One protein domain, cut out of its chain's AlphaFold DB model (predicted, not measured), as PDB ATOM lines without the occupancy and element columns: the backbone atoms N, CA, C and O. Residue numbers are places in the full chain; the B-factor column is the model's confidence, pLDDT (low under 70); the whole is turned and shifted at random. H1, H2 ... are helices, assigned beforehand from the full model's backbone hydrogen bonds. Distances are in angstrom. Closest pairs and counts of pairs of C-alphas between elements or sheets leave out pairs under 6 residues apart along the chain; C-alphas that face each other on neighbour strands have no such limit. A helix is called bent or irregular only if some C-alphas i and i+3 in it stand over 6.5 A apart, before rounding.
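Overview. This is residues 44 to 163 of the 448 residues of an uncharacterized protein of Pyrenophora tritici-repentis (UniProt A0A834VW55). The model is a loose rod of helices built on a long helical hairpin: the bent helix H2 runs most of the length, and H3 folds back along part of it and forms the middle, with H6 packed on H3 away from H2. The short helices H1, H4 and H5 lie near one end of the rod; at the other end, residues 89 to 94 stick out. The printed part has 120 residues with six named helices, H1 to H6 in chain order, and no named strand; its class is all helix. It is loose, with a radius of gyration of the C-alphas of 18.8 A and spans of 60 by 28 by 22 A.

Arrangement. H2, residues 55 to 92, was assigned as one helix by its hydrogen bonds but is bent: C-alphas 66 and 69 are 6.8 A apart, and its arms H2a, residues 55 to 66, and H2b, residues 69 to 92, stand at a steep tilt of 57 degrees. H2b and H3, residues 100 to 122, form a helical hairpin; they touch through residues 71 to 82 and 101 to 109 alone, closest at the C-alphas of Ala 78 and Val 102, 4.6 A, and run opposite ways at a steep tilt of 45 degrees. H2a and H3 only just touch, with 3 pairs of C-alphas within 8 A, the closest being Tyr 64 and Leu 112 at 6.5 A. H3 touches H6, residues 145 to 161, at a shallow tilt of 27 degrees, opposite ways; their closest C-alphas, Tyr 111 and Cys 153, are 4.9 A apart. Helix packing is mostly crossed, the lines at a slant, but only just: 1 of these 3 pairs is at a shallow tilt. H6 is apart from H2a and H2b. H1, residues 44 to 53, and H2a touch only at the corner, and only just, with 3 pairs of C-alphas within 8 A; the closest are Arg 51 and Phe 57, 7.1 A. H5, residues 138 to 143, is close to but not clearly touching H3, with the C-alphas of Leu 122 and Leu 141 7.2 A apart. H4, residues 124 to 127, and H3 meet only through their link. Every O i to N i+4 pair is within hydrogen-bond range in H1, H3, H5 and H6, against 7 of 8 in H2a and 19 of 20 in H2b; H4 is too short for such a pair.

Along the chain. H1 begins at C-alpha 44, (229.660, 235.959, 224.999). H2a is 18.3 A long and H2b 34.5 A, ending at C-alpha 92, (218.857, 279.177, 264.996). H3 is 33.1 A long. H6 is 24.0 A long and ends at C-alpha 161, (235.230, 259.628, 249.019).

Size, cuts and confidence. The C-alphas farthest apart, Glu 45 and Lys 91, are 61.6 A apart. The printed part has no cut, and no link is long. Residues 127 to 132 stand free too. Mean pLDDT of the printed part is 85.5, with residues 92 to 93 and 126 to 135 under 70.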
ATOM      1  N   GLU A  44     228.201 235.851 224.962       83.38
ATOM      2  CA  GLU A  44     229.660 235.959 224.999       83.38
ATOM      3  C   GLU A  44     230.215 236.735 223.799       83.38
ATOM      4  O   GLU A  44     231.118 237.563 223.952       83.38
ATOM      5  N   GLU A  45     229.656 236.523 222.606       81.19
ATOM      6  CA  GLU A  45     230.028 237.267 221.401       81.19
ATOM      7  C   GLU A  45     229.566 238.721 221.479       81.19
ATOM      8  O   GLU A  45     230.343 239.621 221.152       81.19
ATOM      9  N   LYS A  46     228.352 238.967 221.990       81.31
ATOM     10  CA  LYS A  46     227.844 240.322 222.260       81.31
ATOM     11  C   LYS A  46     228.774 241.062 223.223       81.31
ATOM     12  O   LYS A  46     229.216 242.171 222.925       81.31
ATOM     13  N   MET A  47     229.176 240.420 224.319       81.75
ATOM     14  CA  MET A  47     230.132 240.991 225.273       81.75
ATOM     15  C   MET A  47     231.526 241.199 224.669       81.75
ATOM     16  O   MET A  47     232.187 242.191 224.982       81.75
ATOM     17  N   LYS A  48     231.989 240.308 223.786       85.62
ATOM     18  CA  LYS A  48     233.274 240.467 223.087       85.62
ATOM     19  C   LYS A  48     233.260 241.666 222.135       85.62
ATOM     20  O   LYS A  48     234.239 242.408 222.100       85.62
ATOM     21  N   ILE A  49     232.158 241.879 221.418       83.25
ATOM     22  CA  ILE A  49     231.957 243.052 220.554       83.25
ATOM     23  C   ILE A  49     231.914 244.331 221.399       83.25
ATOM     24  O   ILE A  49     232.611 245.291 221.072       83.25
ATOM     25  N   MET A  50     231.184 244.323 222.519       82.56
ATOM     26  CA  MET A  50     231.120 245.470 223.433       82.56
ATOM     27  C   MET A  50     232.491 245.825 224.013       82.56
ATOM     28  O   MET A  50     232.856 246.992 224.012       82.56
ATOM     29  N   ARG A  51     233.293 244.837 224.431       85.00
ATOM     30  CA  ARG A  51     234.668 245.065 224.914       85.00
ATOM     31  C   ARG A  51     235.603 245.610 223.838       85.00
ATOM     32  O   ARG A  51     236.497 246.385 224.154       85.00
ATOM     33  N   ALA A  52     235.436 245.161 222.594       85.81
ATOM     34  CA  ALA A  52     236.272 245.604 221.484       85.81
ATOM     35  C   ALA A  52     235.958 247.047 221.062       85.81
ATOM     36  O   ALA A  52     236.871 247.770 220.678       85.81
ATOM     37  N   ARG A  53     234.684 247.455 221.131       84.00
ATOM     38  CA  ARG A  53     234.243 248.807 220.755       84.00
ATOM     39  C   ARG A  53     234.331 249.822 221.893       84.00
ATOM     40  O   ARG A  53     234.726 250.951 221.639       84.00
ATOM     41  N   TYR A  54     233.998 249.405 223.113       88.06
ATOM     42  CA  TYR A  54     233.884 250.255 224.302       88.06
ATOM     43  C   TYR A  54     234.693 249.643 225.456       88.06
ATOM     44  O   TYR A  54     234.132 248.976 226.339       88.06
ATOM     45  N   PRO A  55     236.028 249.801 225.472       88.62
ATOM     46  CA  PRO A  55     236.861 249.289 226.563       88.62
ATOM     47  C   PRO A  55     236.475 249.867 227.942       88.62
ATOM     48  O   PRO A  55     236.651 249.209 228.969       88.62
ATOM     49  N   GLU A  56     235.907 251.070 227.978       88.56
ATOM     50  CA  GLU A  56     235.424 251.769 229.171       88.56
ATOM     51  C   GLU A  56     234.162 251.146 229.783       88.56
ATOM     52  O   GLU A  56     233.961 251.232 230.999       88.56
ATOM     53  N   PHE A  57     233.341 250.455 228.986       90.31
ATOM     54  CA  PHE A  57     232.059 249.897 229.428       90.31
ATOM     55  C   PHE A  57     232.211 248.916 230.603       90.31
ATOM     56  O   PHE A  57     231.424 248.930 231.557       90.31
ATOM     57  N   GLU A  58     233.246 248.070 230.578       90.12
ATOM     58  CA  GLU A  58     233.474 247.086 231.643       90.12
ATOM     59  C   GLU A  58     233.867 247.755 232.967       90.12
ATOM     60  O   GLU A  58     233.464 247.306 234.042       90.12
ATOM     61  N   HIS A  59     234.640 248.837 232.903       91.75
ATOM     62  CA  HIS A  59     235.023 249.573 234.099       91.75
ATOM     63  C   HIS A  59     233.817 250.302 234.698       91.75
ATOM     64  O   HIS A  59     233.527 250.122 235.880       91.75
ATOM     65  N   ILE A  60     233.067 251.033 233.868       92.38
ATOM     66  CA  ILE A  60     231.895 251.810 234.294       92.38
ATOM     67  C   ILE A  60     230.815 250.898 234.899       92.38
ATOM     68  O   ILE A  60     230.259 251.209 235.949       92.38
ATOM     69  N   SER A  61     230.548 249.733 234.300       92.12
ATOM     70  CA  SER A  61     229.559 248.777 234.834       92.12
ATOM     71  C   SER A  61     229.960 248.194 236.194       92.12
ATOM     72  O   SER A  61     229.126 248.097 237.096       92.12
ATOM     73  N   LYS A  62     231.241 247.858 236.385       93.81
ATOM     74  CA  LYS A  62     231.764 247.403 237.685       93.81
ATOM     75  C   LYS A  62     231.676 248.495 238.747       93.81
ATOM     76  O   LYS A  62     231.314 248.204 239.886       93.81
ATOM     77  N   GLU A  63     231.998 249.736 238.389       93.19
ATOM     78  CA  GLU A  63     231.880 250.864 239.317       93.19
ATOM     79  C   GLU A  63     230.425 251.145 239.691       93.19
ATOM     80  O   GLU A  63     230.134 251.313 240.874       93.19
ATOM     81  N   TYR A  64     229.503 251.098 238.729       94.56
ATOM     82  CA  TYR A  64     228.076 251.271 238.987       94.56
ATOM     83  C   TYR A  64     227.557 250.264 240.026       94.56
ATOM     84  O   TYR A  64     226.945 250.656 241.021       94.56
ATOM     85  N   LEU A  65     227.885 248.976 239.857       93.94
ATOM     86  CA  LEU A  65     227.501 247.922 240.805       93.94
ATOM     87  C   LEU A  65     228.131 248.106 242.192       93.94
ATOM     88  O   LEU A  65     227.497 247.801 243.200       93.94
ATOM     89  N   ARG A  66     229.367 248.615 242.263       94.38
ATOM     90  CA  ARG A  66     230.041 248.912 243.537       94.38
ATOM     91  C   ARG A  66     229.398 250.096 244.261       94.38
ATOM     92  O   ARG A  66     229.299 250.071 245.486       94.38
ATOM     93  N   LEU A  67     229.018 251.144 243.531       93.50
ATOM     94  CA  LEU A  67     228.517 252.387 244.120       93.50
ATOM     95  C   LEU A  67     227.039 252.323 244.508       93.50
ATOM     96  O   LEU A  67     226.637 253.050 245.412       93.50
ATOM     97  N   GLN A  68     226.242 251.461 243.878       92.19
ATOM     98  CA  GLN A  68     224.816 251.316 244.177       92.19
ATOM     99  C   GLN A  68     224.507 251.044 245.669       92.19
ATOM    100  O   GLN A  68     223.732 251.809 246.241       92.19
ATOM    101  N   PRO A  69     225.123 250.056 246.357       94.00
ATOM    102  CA  PRO A  69     224.876 249.855 247.789       94.00
ATOM    103  C   PRO A  69     225.371 251.033 248.645       94.00
ATOM    104  O   PRO A  69     224.695 251.447 249.584       94.00
ATOM    105  N   LEU A  70     226.515 251.631 248.289       91.19
ATOM    106  CA  LEU A  70     227.068 252.789 249.001       91.19
ATOM    107  C   LEU A  70     226.166 254.020 248.889       91.19
ATOM    108  O   LEU A  70     226.083 254.819 249.819       91.19
ATOM    109  N   HIS A  71     225.495 254.196 247.753       93.00
ATOM    110  CA  HIS A  71     224.530 255.269 247.565       93.00
ATOM    111  C   HIS A  71     223.361 255.155 248.545       93.00
ATOM    112  O   HIS A  71     222.978 256.169 249.124       93.00
ATOM    113  N   ASP A  72     222.838 253.951 248.778       92.62
ATOM    114  CA  ASP A  72     221.709 253.739 249.690       92.62
ATOM    115  C   ASP A  72     222.112 253.965 251.159       92.62
ATOM    116  O   ASP A  72     221.386 254.616 251.919       92.62
ATOM    117  N   GLU A  73     223.316 253.533 251.546       91.38
ATOM    118  CA  GLU A  73     223.904 253.832 252.861       91.38
ATOM    119  C   GLU A  73     224.115 255.344 253.064       91.38
ATOM    120  O   GLU A  73     223.732 255.923 254.091       91.38
ATOM    121  N   LEU A  74     224.680 256.023 252.061       90.56
ATOM    122  CA  LEU A  74     224.874 257.473 252.088       90.56
ATOM    123  C   LEU A  74     223.546 258.235 252.063       90.56
ATOM    124  O   LEU A  74     223.439 259.279 252.701       90.56
ATOM    125  N   ALA A  75     222.517 257.714 251.395       92.56
ATOM    126  CA  ALA A  75     221.181 258.297 251.406       92.56
ATOM    127  C   ALA A  75     220.586 258.271 252.819       92.56
ATOM    128  O   ALA A  75     220.018 259.268 253.272       92.56
ATOM    129  N   ALA A  76     220.736 257.161 253.548       91.81
ATOM    130  CA  ALA A  76     220.251 257.050 254.922       91.81
ATOM    131  C   ALA A  76     220.951 258.049 255.862       91.81
ATOM    132  O   ALA A  76     220.281 258.777 256.603       91.81
ATOM    133  N   THR A  77     222.283 258.141 255.787       89.00
ATOM    134  CA  THR A  77     223.079 259.072 256.614       89.00
ATOM    135  C   THR A  77     222.824 260.540 256.255       89.00
ATOM    136  O   THR A  77     222.647 261.372 257.148       89.00
ATOM    137  N   ALA A  78     222.712 260.869 254.965       89.62
ATOM    138  CA  ALA A  78     222.371 262.211 254.505       89.62
ATOM    139  C   ALA A  78     220.959 262.621 254.945       89.62
ATOM    140  O   ALA A  78     220.783 263.720 255.466       89.62
ATOM    141  N   ASN A  79     219.968 261.733 254.827       89.50
ATOM    142  CA  ASN A  79     218.603 262.000 255.288       89.50
ATOM    143  C   ASN A  79     218.538 262.235 256.808       89.50
ATOM    144  O   ASN A  79     217.758 263.074 257.265       89.50
ATOM    145  N   ALA A  80     219.346 261.521 257.598       89.44
ATOM    146  CA  ALA A  80     219.468 261.772 259.033       89.44
ATOM    147  C   ALA A  80     220.084 263.155 259.312       89.44
ATOM    148  O   ALA A  80     219.510 263.939 260.074       89.44
ATOM    149  N   ALA A  81     221.183 263.499 258.634       87.00
ATOM    150  CA  ALA A  81     221.838 264.801 258.764       87.00
ATOM    151  C   ALA A  81     220.931 265.968 258.321       87.00
ATOM    152  O   ALA A  81     220.854 266.989 259.004       87.00
ATOM    153  N   GLU A  82     220.180 265.823 257.225       87.06
ATOM    154  CA  GLU A  82     219.232 266.847 256.768       87.06
ATOM    155  C   GLU A  82     218.076 267.058 257.752       87.06
ATOM    156  O   GLU A  82     217.631 268.193 257.939       87.06
ATOM    157  N   LYS A  83     217.581 265.997 258.403       87.50
ATOM    158  CA  LYS A  83     216.552 266.118 259.450       87.50
ATOM    159  C   LYS A  83     217.074 266.905 260.654       87.50
ATOM    160  O   LYS A  83     216.365 267.789 261.139       87.50
ATOM    161  N   LEU A  84     218.306 266.632 261.094       85.81
ATOM    162  CA  LEU A  84     218.950 267.381 262.179       85.81
ATOM    163  C   LEU A  84     219.138 268.855 261.808       85.81
ATOM    164  O   LEU A  84     218.785 269.736 262.593       85.81
ATOM    165  N   LEU A  85     219.585 269.136 260.583       84.56
ATOM    166  CA  LEU A  85     219.730 270.508 260.105       84.56
ATOM    167  C   LEU A  85     218.409 271.257 260.010       84.56
ATOM    168  O   LEU A  85     218.344 272.412 260.415       84.56
ATOM    169  N   LYS A  86     217.340 270.621 259.522       84.31
ATOM    170  CA  LYS A  86     216.004 271.241 259.497       84.31
ATOM    171  C   LYS A  86     215.521 271.575 260.913       84.31
ATOM    172  O   LYS A  86     214.961 272.649 261.123       84.31
ATOM    173  N   ALA A  87     215.789 270.704 261.888       84.12
ATOM    174  CA  ALA A  87     215.459 270.950 263.291       84.12
ATOM    175  C   ALA A  87     216.292 272.088 263.917       84.12
ATOM    176  O   ALA A  87     215.762 272.872 264.705       84.12
ATOM    177  N   GLN A  88     217.576 272.202 263.569       78.62
ATOM    178  CA  GLN A  88     218.458 273.278 264.041       78.62
ATOM    179  C   GLN A  88     218.179 274.619 263.345       78.62
ATOM    180  O   GLN A  88     218.167 275.659 264.002       78.62
ATOM    181  N   ALA A  89     217.888 274.615 262.043       79.50
ATOM    182  CA  ALA A  89     217.571 275.815 261.269       79.50
ATOM    183  C   ALA A  89     216.291 276.499 261.772       79.50
ATOM    184  O   ALA A  89     216.256 277.723 261.883       79.50
ATOM    185  N   ALA A  90     215.281 275.712 262.167       76.81
ATOM    186  CA  ALA A  90     214.059 276.222 262.790       76.81
ATOM    187  C   ALA A  90     214.307 276.929 264.139       76.81
ATOM    188  O   ALA A  90     213.507 277.769 264.542       76.81
ATOM    189  N   LYS A  91     215.408 276.603 264.833       75.06
ATOM    190  CA  LYS A  91     215.778 277.188 266.132       75.06
ATOM    191  C   LYS A  91     216.759 278.357 266.015       75.06
ATOM    192  O   LYS A  91     216.696 279.280 266.817       75.06
ATOM    193  N   SER A  92     217.680 278.299 265.054       67.75
ATOM    194  CA  SER A  92     218.857 279.177 264.996       67.75
ATOM    195  C   SER A  92     218.697 280.370 264.045       67.75
ATOM    196  O   SER A  92     219.387 281.372 264.209       67.75
ATOM    197  N   GLY A  93     217.808 280.313 263.041       68.75
ATOM    198  CA  GLY A  93     217.617 281.407 262.069       68.75
ATOM    199  C   GLY A  93     218.865 281.784 261.245       68.75
ATOM    200  O   GLY A  93     218.805 282.689 260.416       68.75
ATOM    201  N   ARG A  94     219.997 281.099 261.455       70.44
ATOM    202  CA  ARG A  94     221.269 281.275 260.747       70.44
ATOM    203  C   ARG A  94     221.401 280.251 259.623       70.44
ATOM    204  O   ARG A  94     220.878 279.141 259.703       70.44
ATOM    205  N   THR A  95     222.143 280.616 258.581       70.81
ATOM    206  CA  THR A  95     222.517 279.710 257.490       70.81
ATOM    207  C   THR A  95     223.546 278.700 257.994       70.81
ATOM    208  O   THR A  95     224.686 279.070 258.273       70.81
ATOM    209  N   ILE A  96     223.146 277.437 258.133       71.62
ATOM    210  CA  ILE A  96     224.027 276.356 258.589       71.62
ATOM    211  C   ILE A  96     224.779 275.789 257.369       71.62
ATOM    212  O   ILE A  96     224.143 275.572 256.331       71.62
ATOM    213  N   PRO A  97     226.109 275.573 257.439       79.50
ATOM    214  CA  PRO A  97     226.864 274.954 256.350       79.50
ATOM    215  C   PRO A  97     226.326 273.557 256.013       79.50
ATOM    216  O   PRO A  97     225.817 272.837 256.873       79.50
ATOM    217  N   THR A  98     226.435 273.158 254.742       80.19
ATOM    218  CA  THR A  98     225.990 271.828 254.307       80.19
ATOM    219  C   THR A  98     226.840 270.742 254.969       80.19
ATOM    220  O   THR A  98     228.068 270.828 254.905       80.19
ATOM    221  N   PRO A  99     226.227 269.698 255.543       85.12
ATOM    222  CA  PRO A  99     226.941 268.681 256.293       85.12
ATOM    223  C   PRO A  99     227.659 267.748 255.314       85.12
ATOM    224  O   PRO A  99     227.163 267.474 254.215       85.12
ATOM    225  N   MET A 100     228.816 267.227 255.719       86.44
ATOM    226  CA  MET A 100     229.668 266.417 254.840       86.44
ATOM    227  C   MET A 100     228.962 265.147 254.329       86.44
ATOM    228  O   MET A 100     229.172 264.725 253.197       86.44
ATOM    229  N   ALA A 101     228.062 264.557 255.121       88.44
ATOM    230  CA  ALA A 101     227.263 263.408 254.687       88.44
ATOM    231  C   ALA A 101     226.393 263.726 253.451       88.44
ATOM    232  O   ALA A 101     226.302 262.927 252.521       88.44
ATOM    233  N   VAL A 102     225.807 264.928 253.394       90.38
ATOM    234  CA  VAL A 102     224.957 265.361 252.273       90.38
ATOM    235  C   VAL A 102     225.792 265.667 251.034       90.38
ATOM    236  O   VAL A 102     225.372 265.351 249.922       90.38
ATOM    237  N   THR A 103     226.981 266.255 251.193       91.00
ATOM    238  CA  THR A 103     227.874 266.505 250.052       91.00
ATOM    239  C   THR A 103     228.376 265.191 249.449       91.00
ATOM    240  O   THR A 103     228.364 265.057 248.224       91.00
ATOM    241  N   LYS A 104     228.715 264.195 250.282       91.69
ATOM    242  CA  LYS A 104     229.047 262.831 249.839       91.69
ATOM    243  C   LYS A 104     227.913 262.161 249.084       91.69
ATOM    244  O   LYS A 104     228.133 261.665 247.981       91.69
ATOM    245  N   TYR A 105     226.709 262.184 249.645       93.38
ATOM    246  CA  TYR A 105     225.535 261.613 248.993       93.38
ATOM    247  C   TYR A 105     225.279 262.251 247.621       93.38
ATOM    248  O   TYR A 105     225.160 261.544 246.624       93.38
ATOM    249  N   ARG A 106     225.296 263.589 247.540       93.56
ATOM    250  CA  ARG A 106     225.098 264.319 246.275       93.56
ATOM    251  C   ARG A 106     226.184 264.012 245.245       93.56
ATOM    252  O   ARG A 106     225.864 263.866 244.070       93.56
ATOM    253  N   ALA A 107     227.444 263.902 245.666       94.31
ATOM    254  CA  ALA A 107     228.543 263.540 244.774       94.31
ATOM    255  C   ALA A 107     228.394 262.105 244.234       94.31
ATOM    256  O   ALA A 107     228.554 261.897 243.033       94.31
ATOM    257  N   CYS A 108     228.030 261.144 245.094       93.75
ATOM    258  CA  CYS A 108     227.764 259.756 244.696       93.75
ATOM    259  C   CYS A 108     226.597 259.674 243.705       93.75
ATOM    260  O   CYS A 108     226.724 259.094 242.629       93.75
ATOM    261  N   ALA A 109     225.475 260.320 244.039       94.25
ATOM    262  CA  ALA A 109     224.276 260.347 243.208       94.25
ATOM    263  C   ALA A 109     224.537 261.000 241.842       94.25
ATOM    264  O   ALA A 109     224.093 260.481 240.821       94.25
ATOM    265  N   ALA A 110     225.304 262.096 241.799       94.88
ATOM    266  CA  ALA A 110     225.693 262.735 240.545       94.88
ATOM    267  C   ALA A 110     226.562 261.816 239.673       94.88
ATOM    268  O   ALA A 110     226.376 261.777 238.459       94.88
ATOM    269  N   TYR A 111     227.480 261.052 240.275       95.25
ATOM    270  CA  TYR A 111     228.310 260.111 239.524       95.25
ATOM    271  C   TYR A 111     227.515 258.909 239.001       95.25
ATOM    272  O   TYR A 111     227.637 258.568 237.825       95.25
ATOM    273  N   LEU A 112     226.629 258.329 239.816       94.94
ATOM    274  CA  LEU A 112     225.692 257.291 239.368       94.94
ATOM    275  C   LEU A 112     224.777 257.787 238.245       94.94
ATOM    276  O   LEU A 112     224.576 257.073 237.264       94.94
ATOM    277  N   ALA A 113     224.277 259.020 238.342       94.31
ATOM    278  CA  ALA A 113     223.484 259.636 237.283       94.31
ATOM    279  C   ALA A 113     224.296 259.824 235.991       94.31
ATOM    280  O   ALA A 113     223.785 259.539 234.913       94.31
ATOM    281  N   ALA A 114     225.564 260.242 236.078       95.00
ATOM    282  CA  ALA A 114     226.442 260.358 234.913       95.00
ATOM    283  C   ALA A 114     226.697 259.006 234.228       95.00
ATOM    284  O   ALA A 114     226.631 258.917 233.002       95.00
ATOM    285  N   MET A 115     226.905 257.938 235.004       93.81
ATOM    286  CA  MET A 115     227.019 256.575 234.467       93.81
ATOM    287  C   MET A 115     225.703 256.089 233.836       93.81
ATOM    288  O   MET A 115     225.718 255.488 232.765       93.81
ATOM    289  N   ALA A 116     224.552 256.399 234.440       93.38
ATOM    290  CA  ALA A 116     223.246 256.086 233.863       93.38
ATOM    291  C   ALA A 116     222.991 256.849 232.551       93.38
ATOM    292  O   ALA A 116     222.482 256.266 231.595       93.38
ATOM    293  N   MET A 117     223.393 258.123 232.471       91.88
ATOM    294  CA  MET A 117     223.347 258.900 231.229       91.88
ATOM    295  C   MET A 117     224.243 258.284 230.154       91.88
ATOM    296  O   MET A 117     223.813 258.185 229.011       91.88
ATOM    297  N   TYR A 118     225.443 257.818 230.508       92.25
ATOM    298  CA  TYR A 118     226.315 257.097 229.576       92.25
ATOM    299  C   TYR A 118     225.618 255.859 228.993       92.25
ATOM    300  O   TYR A 118     225.560 255.713 227.773       92.25
ATOM    301  N   PHE A 119     225.003 255.019 229.832       90.31
ATOM    302  CA  PHE A 119     224.254 253.852 229.347       90.31
ATOM    303  C   PHE A 119     223.026 254.235 228.509       90.31
ATOM    304  O   PHE A 119     222.723 253.556 227.530       90.31
ATOM    305  N   ALA A 120     222.343 255.328 228.852       90.00
ATOM    306  CA  ALA A 120     221.205 255.825 228.085       90.00
ATOM    307  C   ALA A 120     221.618 256.342 226.697       90.00
ATOM    308  O   ALA A 120     220.932 256.051 225.722       90.00
ATOM    309  N   VAL A 121     222.740 257.063 226.588       88.88
ATOM    310  CA  VAL A 121     223.273 257.525 225.294       88.88
ATOM    311  C   VAL A 121     223.754 256.342 224.458       88.88
ATOM    312  O   VAL A 121     223.400 256.250 223.285       88.88
ATOM    313  N   LEU A 122     224.462 255.393 225.072       86.50
ATOM    314  CA  LEU A 122     224.911 254.165 224.415       86.50
ATOM    315  C   LEU A 122     223.737 253.355 223.832       86.50
ATOM    316  O   LEU A 122     223.876 252.766 222.764       86.50
ATOM    317  N   GLY A 123     222.589 253.344 224.519       82.38
ATOM    318  CA  GLY A 123     221.360 252.675 224.080       82.38
ATOM    319  C   GLY A 123     220.369 253.551 223.303       82.38
ATOM    320  O   GLY A 123     219.307 253.060 222.931       82.38
ATOM    321  N   SER A 124     220.661 254.832 223.062       81.00
ATOM    322  CA  SER A 124     219.702 255.779 222.459       81.00
ATOM    323  C   SER A 124     219.338 255.435 221.010       81.00
ATOM    324  O   SER A 124     218.198 255.629 220.589       81.00
ATOM    325  N   THR A 125     220.277 254.830 220.291       70.38
ATOM    326  CA  THR A 125     220.151 254.334 218.917       70.38
ATOM    327  C   THR A 125     219.300 253.063 218.798       70.38
ATOM    328  O   THR A 125     218.963 252.648 217.696       70.38
ATOM    329  N   ALA A 126     218.902 252.440 219.916       62.44
ATOM    330  CA  ALA A 126     218.072 251.233 219.918       62.44
ATOM    331  C   ALA A 126     216.572 251.496 219.668       62.44
ATOM    332  O   ALA A 126     215.819 250.548 219.460       62.44
ATOM    333  N   ASN A 127     216.125 252.757 219.721       56.84
ATOM    334  CA  ASN A 127     214.705 253.125 219.625       56.84
ATOM    335  C   ASN A 127     214.244 253.479 218.201       56.84
ATOM    336  O   ASN A 127     213.058 253.739 217.996       56.84
ATOM    337  N   GLU A 128     215.149 253.528 217.222       56.69
ATOM    338  CA  GLU A 128     214.800 253.890 215.850       56.69
ATOM    339  C   GLU A 128     214.281 252.641 215.119       56.69
ATOM    340  O   GLU A 128     215.030 251.722 214.800       56.69
ATOM    341  N   HIS A 129     212.958 252.586 214.948       51.19
ATOM    342  CA  HIS A 129     212.141 251.395 214.671       51.19
ATOM    343  C   HIS A 129     212.488 250.538 213.432       51.19
ATOM    344  O   HIS A 129     211.842 249.512 213.249       51.19
ATOM    345  N   ASP A 130     213.497 250.890 212.630       52.88
ATOM    346  CA  ASP A 130     213.897 250.153 211.419       52.88
ATOM    347  C   ASP A 130     215.419 249.931 211.274       52.88
ATOM    348  O   ASP A 130     215.852 249.228 210.358       52.88
ATOM    349  N   SER A 131     216.254 250.472 212.170       53.84
ATOM    350  CA  SER A 131     217.700 250.225 212.153       53.84
ATOM    351  C   SER A 131     218.073 249.191 213.206       53.84
ATOM    352  O   SER A 131     217.606 249.245 214.341       53.84
ATOM    353  N   SER A 132     218.924 248.232 212.836       55.03
ATOM    354  CA  SER A 132     219.474 247.245 213.766       55.03
ATOM    355  C   SER A 132     219.945 247.904 215.059       55.03
ATOM    356  O   SER A 132     220.641 248.913 214.995       55.03
ATOM    357  N   VAL A 133     219.593 247.296 216.194       59.72
ATOM    358  CA  VAL A 133     219.981 247.687 217.556       59.72
ATOM    359  C   VAL A 133     221.511 247.724 217.665       59.72
ATOM    360  O   VAL A 133     222.156 246.754 218.060       59.72
ATOM    361  N   ILE A 134     222.113 248.827 217.242       63.72
ATOM    362  CA  ILE A 134     223.553 249.058 217.267       63.72
ATOM    363  C   ILE A 134     223.779 250.192 218.252       63.72
ATOM    364  O   ILE A 134     223.114 251.217 218.171       63.72
ATOM    365  N   ALA A 135     224.700 250.000 219.194       69.19
ATOM    366  CA  ALA A 135     225.140 251.059 220.092       69.19
ATOM    367  C   ALA A 135     225.773 252.218 219.299       69.19
ATOM    368  O   ALA A 135     226.423 251.974 218.283       69.19
ATOM    369  N   LEU A 136     225.593 253.454 219.772       77.19
ATOM    370  CA  LEU A 136     226.127 254.673 219.146       77.19
ATOM    371  C   LEU A 136     227.603 254.517 218.742       77.19
ATOM    372  O   LEU A 136     228.381 253.958 219.515       77.19
ATOM    373  N   ASP A 137     228.003 255.006 217.565       81.94
ATOM    374  CA  ASP A 137     229.379 254.845 217.081       81.94
ATOM    375  C   ASP A 137     230.408 255.332 218.128       81.94
ATOM    376  O   ASP A 137     230.183 256.370 218.759       81.94
ATOM    377  N   PRO A 138     231.531 254.617 218.373       83.69
ATOM    378  CA  PRO A 138     232.464 254.988 219.439       83.69
ATOM    379  C   PRO A 138     233.037 256.399 219.293       83.69
ATOM    380  O   PRO A 138     233.332 257.040 220.299       83.69
ATOM    381  N   VAL A 139     233.187 256.898 218.062       85.12
ATOM    382  CA  VAL A 139     233.674 258.262 217.813       85.12
ATOM    383  C   VAL A 139     232.654 259.286 218.306       85.12
ATOM    384  O   VAL A 139     232.999 260.163 219.096       85.12
ATOM    385  N   GLU A 140     231.386 259.122 217.932       86.56
ATOM    386  CA  GLU A 140     230.297 260.000 218.367       86.56
ATOM    387  C   GLU A 140     230.077 259.930 219.885       86.56
ATOM    388  O   GLU A 140     229.866 260.955 220.536       86.56
ATOM    389  N   LEU A 141     230.189 258.736 220.479       86.88
ATOM    390  CA  LEU A 141     230.076 258.557 221.927       86.88
ATOM    391  C   LEU A 141     231.207 259.265 222.685       86.88
ATOM    392  O   LEU A 141     230.957 259.876 223.725       86.88
ATOM    393  N   HIS A 142     232.438 259.199 222.173       86.56
ATOM    394  CA  HIS A 142     233.584 259.880 222.775       86.56
ATOM    395  C   HIS A 142     233.504 261.405 222.658       86.56
ATOM    396  O   HIS A 142     233.945 262.104 223.573       86.56
ATOM    397  N   GLU A 143     232.934 261.924 221.572       89.81
ATOM    398  CA  GLU A 143     232.698 263.362 221.394       89.81
ATOM    399  C   GLU A 143     231.488 263.870 222.195       89.81
ATOM    400  O   GLU A 143     231.361 265.072 222.447       89.81
ATOM    401  N   HIS A 144     230.615 262.969 222.657       92.38
ATOM    402  CA  HIS A 144     229.432 263.338 223.418       92.38
ATOM    403  C   HIS A 144     229.794 263.944 224.796       92.38
ATOM    404  O   HIS A 144     230.586 263.368 225.554       92.38
ATOM    405  N   PRO A 145     229.151 265.053 225.225       92.94
ATOM    406  CA  PRO A 145     229.464 265.748 226.487       92.94
ATOM    407  C   PRO A 145     229.256 264.893 227.747       92.94
ATOM    408  O   PRO A 145     229.758 265.220 228.825       92.94
ATOM    409  N   VAL A 146     228.536 263.774 227.630       92.38
ATOM    410  CA  VAL A 146     228.364 262.820 228.734       92.38
ATOM    411  C   VAL A 146     229.706 262.251 229.189       92.38
ATOM    412  O   VAL A 146     229.906 262.129 230.397       92.38
ATOM    413  N   MET A 147     230.655 262.010 228.279       92.38
ATOM    414  CA  MET A 147     231.996 261.542 228.649       92.38
ATOM    415  C   MET A 147     232.747 262.569 229.501       92.38
ATOM    416  O   MET A 147     233.380 262.210 230.498       92.38
ATOM    417  N   GLU A 148     232.617 263.861 229.186       93.56
ATOM    418  CA  GLU A 148     233.179 264.923 230.022       93.56
ATOM    419  C   GLU A 148     232.505 264.955 231.401       93.56
ATOM    420  O   GLU A 148     233.196 264.987 232.425       93.56
ATOM    421  N   SER A 149     231.171 264.889 231.442       93.75
ATOM    422  CA  SER A 149     230.416 264.888 232.701       93.75
ATOM    423  C   SER A 149     230.780 263.698 233.599       93.75
ATOM    424  O   SER A 149     230.948 263.870 234.807       93.75
ATOM    425  N   LEU A 150     231.008 262.518 233.011       94.56
ATOM    426  CA  LEU A 150     231.401 261.304 233.719       94.56
ATOM    427  C   LEU A 150     232.776 261.476 234.367       94.56
ATOM    428  O   LEU A 150     232.927 261.225 235.563       94.56
ATOM    429  N   LEU A 151     233.755 262.003 233.626       94.25
ATOM    430  CA  LEU A 151     235.092 262.284 234.159       94.25
ATOM    431  C   LEU A 151     235.080 263.375 235.237       94.25
ATOM    432  O   LEU A 151     235.844 263.303 236.205       94.25
ATOM    433  N   GLN A 152     234.246 264.406 235.086       95.31
ATOM    434  CA  GLN A 152     234.092 265.446 236.104       95.31
ATOM    435  C   GLN A 152     233.489 264.864 237.389       95.31
ATOM    436  O   GLN A 152     234.052 265.063 238.469       95.31
ATOM    437  N   CYS A 153     232.401 264.099 237.284       95.00
ATOM    438  CA  CYS A 153     231.767 263.441 238.422       95.00
ATOM    439  C   CYS A 153     232.694 262.421 239.096       95.00
ATOM    440  O   CYS A 153     232.772 262.417 240.323       95.00
ATOM    441  N   GLN A 154     233.469 261.644 238.332       94.00
ATOM    442  CA  GLN A 154     234.465 260.716 238.876       94.00
ATOM    443  C   GLN A 154     235.529 261.459 239.697       94.00
ATOM    444  O   GLN A 154     235.788 261.115 240.849       94.00
ATOM    445  N   LYS A 155     236.099 262.547 239.154       94.31
ATOM    446  CA  LYS A 155     237.081 263.383 239.874       94.31
ATOM    447  C   LYS A 155     236.494 263.996 241.145       94.31
ATOM    448  O   LYS A 155     237.201 264.122 242.147       94.31
ATOM    449  N   MET A 156     235.230 264.415 241.104       94.19
ATOM    450  CA  MET A 156     234.529 264.951 242.272       94.19
ATOM    451  C   MET A 156     234.291 263.865 243.322       94.19
ATOM    452  O   MET A 156     234.564 264.101 244.499       94.19
ATOM    453  N   TRP A 157     233.872 262.671 242.903       94.75
ATOM    454  CA  TRP A 157     233.688 261.525 243.782       94.75
ATOM    455  C   TRP A 157     234.998 261.117 244.463       94.75
ATOM    456  O   TRP A 157     235.028 261.067 245.686       94.75
ATOM    457  N   SER A 158     236.112 260.966 243.737       92.00
ATOM    458  CA  SER A 158     237.402 260.587 244.343       92.00
ATOM    459  C   SER A 158     237.895 261.582 245.401       92.00
ATOM    460  O   SER A 158     238.511 261.190 246.392       92.00
ATOM    461  N   ARG A 159     237.614 262.882 245.226       92.12
ATOM    462  CA  ARG A 159     237.934 263.903 246.239       92.12
ATOM    463  C   ARG A 159     237.091 263.719 247.496       92.12
ATOM    464  O   ARG A 159     237.607 263.820 248.604       92.12
ATOM    465  N   VAL A 160     235.803 263.456 247.313       90.50
ATOM    466  CA  VAL A 160     234.798 263.423 248.378       90.50
ATOM    467  C   VAL A 160     234.772 262.076 249.117       90.50
ATOM    468  O   VAL A 160     234.529 262.049 250.324       90.50
ATOM    469  N   GLU A 161     235.102 260.973 248.443       88.12
ATOM    470  CA  GLU A 161     235.230 259.628 249.019       88.12
ATOM    471  C   GLU A 161     236.286 259.608 250.135       88.12
ATOM    472  O   GLU A 161     236.030 259.065 251.210       88.12
ATOM    473  N   SER A 162     237.418 260.292 249.919       83.25
ATOM    474  CA  SER A 162     238.559 260.335 250.850       83.25
ATOM    475  C   SER A 162     238.329 261.124 252.146       83.25
ATOM    476  O   SER A 162     239.106 260.993 253.090       83.25
ATOM    477  N   LEU A 163     237.283 261.951 252.211       82.31
ATOM    478  CA  LEU A 163     237.024 262.791 253.381       82.31
ATOM    479  C   LEU A 163     236.431 261.945 254.515       82.31
ATOM    480  O   LEU A 163     235.550 261.134 254.248       82.31
TER     481      LEU A 163